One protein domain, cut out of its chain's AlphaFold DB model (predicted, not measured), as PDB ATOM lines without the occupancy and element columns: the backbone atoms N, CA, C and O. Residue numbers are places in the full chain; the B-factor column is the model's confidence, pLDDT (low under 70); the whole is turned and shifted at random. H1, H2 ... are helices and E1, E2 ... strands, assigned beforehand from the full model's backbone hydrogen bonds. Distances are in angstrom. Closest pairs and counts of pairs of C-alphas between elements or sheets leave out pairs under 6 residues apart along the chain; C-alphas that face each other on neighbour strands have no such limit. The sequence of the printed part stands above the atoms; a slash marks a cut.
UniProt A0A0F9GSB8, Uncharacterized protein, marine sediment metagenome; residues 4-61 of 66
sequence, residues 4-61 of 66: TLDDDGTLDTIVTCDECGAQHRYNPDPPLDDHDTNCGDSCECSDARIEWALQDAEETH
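This is residues 4 to 61 of the 66 residues of an uncharacterized protein of marine sediment metagenome (UniProt A0A0F9GSB8). A small antiparallel sheet of three strands has one helix, H1, running slantwise over one of its faces, making two layers. The long link of residues 27 to 43 loops out past the end of E3 before the chain returns along the sheet as H1. The printed part has 58 residues, with three named strands and one named helix in the order E1, E2, E3, H1. The sheet's order is E1, E2, E3, all antiparallel, and the class is mixed, helices and strands. The whole is compact, with a radius of gyration of the C-alphas of 11.4 A and spans of 33 by 25 by 17 A.

Edge strand E1, residues 4 to 6, and inner strand E2, residues 13 to 17, form an antiparallel hairpin at 138 degrees, with N 4 and O 16 within hydrogen-bond range at 2.9 A. E2 and the other edge strand E3, residues 23 to 26, form a second hairpin at 156 degrees, with N 15 and O 24 at 2.8 A. The three make a meander, each strand the antiparallel neighbour of the one before. H1, residues 44 to 60, is on the sheet at a height over the sheet of 8.2 A. It lies over E2 and E3, slantwise to the strands, at 34 degrees to E2 on the local plane. The closest C-alphas of E2 and H1 are those of Thr 13 and Ile 50, 6.6 A apart; those of E3 and H1 are Tyr 26 and Ala 53, 6.7 A apart. In H1, 12 of 13 O i to N i+4 pairs are within hydrogen-bond range.

E1 begins at C-alpha 4 (-4.986, 27.255, -19.701) and is 6.5 A long. E2 measures 13.2 A and E3 10.0 A. H1 measures 24.7 A, ending at C-alpha 60 (-5.793, 32.401, -34.240).

The C-alphas of Glu 19 and Gly 40, the two farthest apart, are 32.9 A apart. The printed part has no cut. The link from E3 to H1 is long. Mean pLDDT of the printed part is 70.4; residue 9 and residues 27 to 47 are under 70.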
ATOM      1  N   THR A   4      -5.224  27.016 -21.124       86.62
ATOM      2  CA  THR A   4      -4.986  27.255 -19.701       86.62
ATOM      3  C   THR A   4      -4.277  28.586 -19.521       86.62
ATOM      4  O   THR A   4      -3.486  28.993 -20.372       86.62
ATOM      5  N   LEU A   5      -4.591  29.277 -18.428       82.44
ATOM      6  CA  LEU A   5      -3.930  30.523 -18.063       82.44
ATOM      7  C   LEU A   5      -2.740  30.205 -17.168       82.44
ATOM      8  O   LEU A   5      -2.885  29.472 -16.189       82.44
ATOM      9  N   ASP A   6      -1.592  30.769 -17.512       78.81
ATOM     10  CA  ASP A   6      -0.362  30.679 -16.737       78.81
ATOM     11  C   ASP A   6       0.038  32.077 -16.237       78.81
ATOM     12  O   ASP A   6      -0.157  33.080 -16.929       78.81
ATOM     13  N   ASP A   7       0.554  32.134 -15.009       73.75
ATOM     14  CA  ASP A   7       1.025  33.356 -14.351       73.75
ATOM     15  C   ASP A   7       2.494  33.153 -13.957       73.75
ATOM     16  O   ASP A   7       2.814  32.471 -12.983       73.75
ATOM     17  N   ASP A   8       3.400  33.738 -14.742       74.06
ATOM     18  CA  ASP A   8       4.856  33.691 -14.517       74.06
ATOM     19  C   ASP A   8       5.310  34.777 -13.512       74.06
ATOM     20  O   ASP A   8       6.488  35.125 -13.422       74.06
ATOM     21  N   GLY A   9       4.370  35.374 -12.766       66.94
ATOM     22  CA  GLY A   9       4.614  36.518 -11.885       66.94
ATOM     23  C   GLY A   9       4.861  37.842 -12.620       66.94
ATOM     24  O   GLY A   9       5.338  38.802 -12.007       66.94
ATOM     25  N   THR A  10       4.560  37.905 -13.920       70.62
ATOM     26  CA  THR A  10       4.544  39.143 -14.713       70.62
ATOM     27  C   THR A  10       3.112  39.669 -14.862       70.62
ATOM     28  O   THR A  10       2.149  38.987 -14.536       70.62
ATOM     29  N   LEU A  11       2.939  40.908 -15.337       71.06
ATOM     30  CA  LEU A  11       1.602  41.471 -15.607       71.06
ATOM     31  C   LEU A  11       0.975  40.926 -16.905       71.06
ATOM     32  O   LEU A  11      -0.101  41.384 -17.311       71.06
ATOM     33  N   ASP A  12       1.653  39.983 -17.554       74.12
ATOM     34  CA  ASP A  12       1.294  39.436 -18.854       74.12
ATOM     35  C   ASP A  12       0.290  38.302 -18.681       74.12
ATOM     36  O   ASP A  12       0.362  37.516 -17.743       74.12
ATOM     37  N   THR A  13      -0.659  38.200 -19.607       79.56
ATOM     38  CA  THR A  13      -1.563  37.047 -19.658       79.56
ATOM     39  C   THR A  13      -0.942  35.990 -20.549       79.56
ATOM     40  O   THR A  13      -0.767  36.221 -21.746       79.56
ATOM     41  N   ILE A  14      -0.580  34.847 -19.973       85.94
ATOM     42  CA  ILE A  14      -0.009  33.732 -20.723       85.94
ATOM     43  C   ILE A  14      -1.106  32.698 -20.946       85.94
ATOM     44  O   ILE A  14      -1.714  32.207 -19.999       85.94
ATOM     45  N   VAL A  15      -1.355  32.366 -22.208       87.62
ATOM     46  CA  VAL A  15      -2.333  31.361 -22.616       87.62
ATOM     47  C   VAL A  15      -1.583  30.165 -23.192       87.62
ATOM     48  O   VAL A  15      -0.859  30.296 -24.177       87.62
ATOM     49  N   THR A  16      -1.748  28.992 -22.585       87.50
ATOM     50  CA  THR A  16      -1.093  27.749 -23.013       87.50
ATOM     51  C   THR A  16      -2.111  26.785 -23.606       87.50
ATOM     52  O   THR A  16      -3.105  26.451 -22.958       87.50
ATOM     53  N   CYS A  17      -1.865  26.311 -24.826       88.19
ATOM     54  CA  CYS A  17      -2.659  25.258 -25.450       88.19
ATOM     55  C   CYS A  17      -2.319  23.896 -24.831       88.19
ATOM     56  O   CYS A  17      -1.172  23.459 -24.898       88.19
ATOM     57  N   ASP A  18      -3.315  23.197 -24.288       85.56
ATOM     58  CA  ASP A  18      -3.120  21.878 -23.668       85.56
ATOM     59  C   ASP A  18      -2.826  20.773 -24.704       85.56
ATOM     60  O   ASP A  18      -2.212  19.759 -24.387       85.56
ATOM     61  N   GLU A  19      -3.213  20.975 -25.971       85.12
ATOM     62  CA  GLU A  19      -3.058  19.954 -27.016       85.12
ATOM     63  C   GLU A  19      -1.642  19.905 -27.611       85.12
ATOM     64  O   GLU A  19      -1.090  18.819 -27.786       85.12
ATOM     65  N   CYS A  20      -1.037  21.059 -27.917       86.25
ATOM     66  CA  CYS A  20       0.309  21.128 -28.508       86.25
ATOM     67  C   CYS A  20       1.379  21.731 -27.582       86.25
ATOM     68  O   CYS A  20       2.560  21.719 -27.925       86.25
ATOM     69  N   GLY A  21       0.992  22.271 -26.423       85.31
ATOM     70  CA  GLY A  21       1.906  22.927 -25.484       85.31
ATOM     71  C   GLY A  21       2.393  24.311 -25.927       85.31
ATOM     72  O   GLY A  21       3.317  24.848 -25.315       85.31
ATOM     73  N   ALA A  22       1.819  24.898 -26.982       84.69
ATOM     74  CA  ALA A  22       2.178  26.243 -27.424       84.69
ATOM     75  C   ALA A  22       1.717  27.304 -26.416       84.69
ATOM     76  O   ALA A  22       0.597  27.242 -25.912       84.69
ATOM     77  N   GLN A  23       2.576  28.292 -26.163       85.38
ATOM     78  CA  GLN A  23       2.314  29.404 -25.253       85.38
ATOM     79  C   GLN A  23       2.197  30.716 -26.031       85.38
ATOM     80  O   GLN A  23       3.089  31.053 -26.812       85.38
ATOM     81  N   HIS A  24       1.137  31.475 -25.767       83.75
ATOM     82  CA  HIS A  24       0.926  32.834 -26.263       83.75
ATOM     83  C   HIS A  24       1.012  33.815 -25.100       83.75
ATOM     84  O   HIS A  24       0.443  33.568 -24.039       83.75
ATOM     85  N   ARG A  25       1.744  34.920 -25.279       81.19
ATOM     86  CA  ARG A  25       1.891  35.969 -24.262       81.19
ATOM     87  C   ARG A  25       1.192  37.240 -24.719       81.19
ATOM     88  O   ARG A  25       1.519  37.775 -25.776       81.19
ATOM     89  N   TYR A  26       0.296  37.742 -23.881       77.31
ATOM     90  CA  TYR A  26      -0.457  38.968 -24.101       77.31
ATOM     91  C   TYR A  26      -0.036  40.018 -23.068       77.31
ATOM     92  O   TYR A  26      -0.379  39.929 -21.886       77.31
ATOM     93  N   ASN A  27       0.741  41.004 -23.520       67.88
ATOM     94  CA  ASN A  27       1.238  42.096 -22.683       67.88
ATOM     95  C   ASN A  27       0.209  43.233 -22.579       67.88
ATOM     96  O   ASN A  27      -0.329  43.651 -23.603       67.88
ATOM     97  N   PRO A  28       0.012  43.824 -21.390       60.53
ATOM     98  CA  PRO A  28      -0.791  45.038 -21.218       60.53
ATOM     99  C   PRO A  28      -0.040  46.344 -21.565       60.53
ATOM    100  O   PRO A  28      -0.433  47.409 -21.090       60.53
ATOM    101  N   ASP A  29       1.062  46.306 -22.325       53.31
ATOM    102  CA  ASP A  29       1.893  47.503 -22.543       53.31
ATOM    103  C   ASP A  29       1.159  48.554 -23.413       53.31
ATOM    104  O   ASP A  29       0.647  48.212 -24.484       53.31
ATOM    105  N   PRO A  30       1.058  49.829 -22.985       49.09
ATOM    106  CA  PRO A  30       0.349  50.864 -23.734       49.09
ATOM    107  C   PRO A  30       1.210  51.484 -24.859       49.09
ATOM    108  O   PRO A  30       2.424  51.608 -24.704       49.09
ATOM    109  N   PRO A  31       0.614  52.030 -25.941       49.00
ATOM    110  CA  PRO A  31      -0.803  52.070 -26.273       49.00
ATOM    111  C   PRO A  31      -1.132  50.969 -27.289       49.00
ATOM    112  O   PRO A  31      -0.618  50.969 -28.408       49.00
ATOM    113  N   LEU A  32      -2.004  50.042 -26.905       50.69
ATOM    114  CA  LEU A  32      -2.593  49.099 -27.846       50.69
ATOM    115  C   LEU A  32      -3.480  49.893 -28.812       50.69
ATOM    116  O   LEU A  32      -4.501  50.458 -28.420       50.69
ATOM    117  N   ASP A  33      -3.030  49.990 -30.059       47.28
ATOM    118  CA  ASP A  33      -3.838  50.423 -31.190       47.28
ATOM    119  C   ASP A  33      -5.043  49.457 -31.276       47.28
ATOM    120  O   ASP A  33      -4.881  48.255 -31.475       47.28
ATOM    121  N   ASP A  34      -6.240  49.997 -31.044       47.62
ATOM    122  CA  ASP A  34      -7.558  49.448 -31.408       47.62
ATOM    123  C   ASP A  34      -8.189  48.263 -30.632       47.62
ATOM    124  O   ASP A  34      -9.238  47.759 -31.038       47.62
ATOM    125  N   HIS A  35      -7.687  47.865 -29.458       49.75
ATOM    126  CA  HIS A  35      -8.512  47.074 -28.524       49.75
ATOM    127  C   HIS A  35      -8.430  47.636 -27.108       49.75
ATOM    128  O   HIS A  35      -7.380  47.588 -26.472       49.75
ATOM    129  N   ASP A  36      -9.554  48.192 -26.648       47.81
ATOM    130  CA  ASP A  36      -9.806  48.917 -25.393       47.81
ATOM    131  C   ASP A  36      -9.614  48.028 -24.138       47.81
ATOM    132  O   ASP A  36     -10.490  47.873 -23.299       47.81
ATOM    133  N   THR A  37      -8.453  47.386 -24.008       49.94
ATOM    134  CA  THR A  37      -8.037  46.569 -22.852       49.94
ATOM    135  C   THR A  37      -7.227  47.389 -21.844       49.94
ATOM    136  O   THR A  37      -6.734  46.871 -20.843       49.94
ATOM    137  N   ASN A  38      -7.103  48.700 -22.083       47.06
ATOM    138  CA  ASN A  38      -6.332  49.626 -21.267       47.06
ATOM    139  C   ASN A  38      -7.141  50.105 -20.053       47.06
ATOM    140  O   ASN A  38      -7.461  51.283 -19.901       47.06
ATOM    141  N   CYS A  39      -7.482  49.175 -19.173       47.81
ATOM    142  CA  CYS A  39      -7.969  49.515 -17.850       47.81
ATOM    143  C   CYS A  39      -6.815  49.439 -16.858       47.81
ATOM    144  O   CYS A  39      -6.369  48.359 -16.471       47.81
ATOM    145  N   GLY A  40      -6.335  50.597 -16.415       48.16
ATOM    146  CA  GLY A  40      -5.401  50.656 -15.297       48.16
ATOM    147  C   GLY A  40      -6.009  50.056 -14.025       48.16
ATOM    148  O   GLY A  40      -7.165  50.338 -13.724       48.16
ATOM    149  N   ASP A  41      -5.218  49.248 -13.310       46.22
ATOM    150  CA  ASP A  41      -5.342  48.777 -11.908       46.22
ATOM    151  C   ASP A  41      -6.741  48.379 -11.380       46.22
ATOM    152  O   ASP A  41      -6.951  48.233 -10.182       46.22
ATOM    153  N   SER A  42      -7.736  48.201 -12.244       48.53
ATOM    154  CA  SER A  42      -9.074  47.751 -11.874       48.53
ATOM    155  C   SER A  42      -9.180  46.278 -12.226       48.53
ATOM    156  O   SER A  42      -9.142  45.917 -13.403       48.53
ATOM    157  N   CYS A  43      -9.314  45.429 -11.200       48.47
ATOM    158  CA  CYS A  43      -9.451  43.974 -11.342       48.47
ATOM    159  C   CYS A  43     -10.471  43.562 -12.415       48.47
ATOM    160  O   CYS A  43     -10.245  42.565 -13.086       48.47
ATOM    161  N   GLU A  44     -11.532  44.345 -12.636       52.78
ATOM    162  CA  GLU A  44     -12.607  44.018 -13.587       52.78
ATOM    163  C   GLU A  44     -12.151  43.906 -15.050       52.78
ATOM    164  O   GLU A  44     -12.799  43.231 -15.843       52.78
ATOM    165  N   CYS A  45     -11.027  44.514 -15.426       55.59
ATOM    166  CA  CYS A  45     -10.518  44.398 -16.793       55.59
ATOM    167  C   CYS A  45      -9.420  43.350 -16.954       55.59
ATOM    168  O   CYS A  45      -9.020  43.052 -18.079       55.59
ATOM    169  N   SER A  46      -8.948  42.766 -15.847       59.56
ATOM    170  CA  SER A  46      -8.106  41.571 -15.927       59.56
ATOM    171  C   SER A  46      -8.917  40.409 -16.500       59.56
ATOM    172  O   SER A  46      -8.412  39.719 -17.377       59.56
ATOM    173  N   ASP A  47     -10.188  40.268 -16.100       69.00
ATOM    174  CA  ASP A  47     -11.122  39.291 -16.673       69.00
ATOM    175  C   ASP A  47     -11.375  39.546 -18.166       69.00
ATOM    176  O   ASP A  47     -11.157  38.649 -18.971       69.00
ATOM    177  N   ALA A  48     -11.699  40.779 -18.574       70.00
ATOM    178  CA  ALA A  48     -11.940  41.098 -19.989       70.00
ATOM    179  C   ALA A  48     -10.708  40.857 -20.884       70.00
ATOM    180  O   ALA A  48     -10.828  40.401 -22.021       70.00
ATOM    181  N   ARG A  49      -9.503  41.134 -20.370       71.62
ATOM    182  CA  ARG A  49      -8.238  40.841 -21.061       71.62
ATOM    183  C   ARG A  49      -8.000  39.340 -21.180       71.62
ATOM    184  O   ARG A  49      -7.546  38.887 -22.224       71.62
ATOM    185  N   ILE A  50      -8.279  38.589 -20.119       76.56
ATOM    186  CA  ILE A  50      -8.183  37.129 -20.106       76.56
ATOM    187  C   ILE A  50      -9.167  36.527 -21.112       76.56
ATOM    188  O   ILE A  50      -8.772  35.677 -21.900       76.56
ATOM    189  N   GLU A  51     -10.419  36.985 -21.121       80.75
ATOM    190  CA  GLU A  51     -11.439  36.540 -22.070       80.75
ATOM    191  C   GLU A  51     -11.025  36.832 -23.514       80.75
ATOM    192  O   GLU A  51     -11.079  35.936 -24.352       80.75
ATOM    193  N   TRP A  52     -10.533  38.043 -23.798       79.75
ATOM    194  CA  TRP A  52     -10.006  38.383 -25.119       79.75
ATOM    195  C   TRP A  52      -8.795  37.525 -25.504       79.75
ATOM    196  O   TRP A  52      -8.746  37.016 -26.616       79.75
ATOM    197  N   ALA A  53      -7.838  37.324 -24.596       81.81
ATOM    198  CA  ALA A  53      -6.646  36.516 -24.849       81.81
ATOM    199  C   ALA A  53      -6.996  35.045 -25.122       81.81
ATOM    200  O   ALA A  53      -6.398  34.412 -25.989       81.81
ATOM    201  N   LEU A  54      -7.975  34.499 -24.397       82.06
ATOM    202  CA  LEU A  54      -8.505  33.162 -24.652       82.06
ATOM    203  C   LEU A  54      -9.196  33.100 -26.013       82.06
ATOM    204  O   LEU A  54      -8.919  32.185 -26.779       82.06
ATOM    205  N   GLN A  55     -10.029  34.090 -26.337       84.19
ATOM    206  CA  GLN A  55     -10.727  34.142 -27.615       84.19
ATOM    207  C   GLN A  55      -9.755  34.290 -28.798       84.19
ATOM    208  O   GLN A  55      -9.875  33.558 -29.773       84.19
ATOM    209  N   ASP A  56      -8.766  35.182 -28.713       83.25
ATOM    210  CA  ASP A  56      -7.738  35.346 -29.747       83.25
ATOM    211  C   ASP A  56      -6.919  34.062 -29.922       83.25
ATOM    212  O   ASP A  56      -6.687  33.625 -31.049       83.25
ATOM    213  N   ALA A  57      -6.552  33.406 -28.817       82.62
ATOM    214  CA  ALA A  57      -5.922  32.099 -28.879       82.62
ATOM    215  C   ALA A  57      -6.851  31.075 -29.552       82.62
ATOM    216  O   ALA A  57      -6.399  30.328 -30.405       82.62
ATOM    217  N   GLU A  58      -8.149  31.045 -29.260       83.81
ATOM    218  CA  GLU A  58      -9.091  30.136 -29.924       83.81
ATOM    219  C   GLU A  58      -9.275  30.424 -31.425       83.81
ATOM    220  O   GLU A  58      -9.411  29.482 -32.209       83.81
ATOM    221  N   GLU A  59      -9.277  31.693 -31.840       84.62
ATOM    222  CA  GLU A  59      -9.503  32.099 -33.234       84.62
ATOM    223  C   GLU A  59      -8.236  32.012 -34.100       84.62
ATOM    224  O   GLU A  59      -8.322  31.687 -35.287       84.62
ATOM    225  N   THR A  60      -7.067  32.280 -33.517       79.69
ATOM    226  CA  THR A  60      -5.793  32.401 -34.240       79.69
ATOM    227  C   THR A  60      -4.881  31.188 -34.039       79.69
ATOM    228  O   THR A  60      -4.015  30.916 -34.876       79.69
ATOM    229  N   HIS A  61      -5.025  30.434 -32.944       81.94
ATOM    230  CA  HIS A  61      -4.138  29.307 -32.679       81.94
ATOM    231  C   HIS A  61      -4.537  28.065 -33.476       81.94
ATOM    232  O   HIS A  61      -5.494  27.354 -33.171       81.94
TER     233      HIS A  61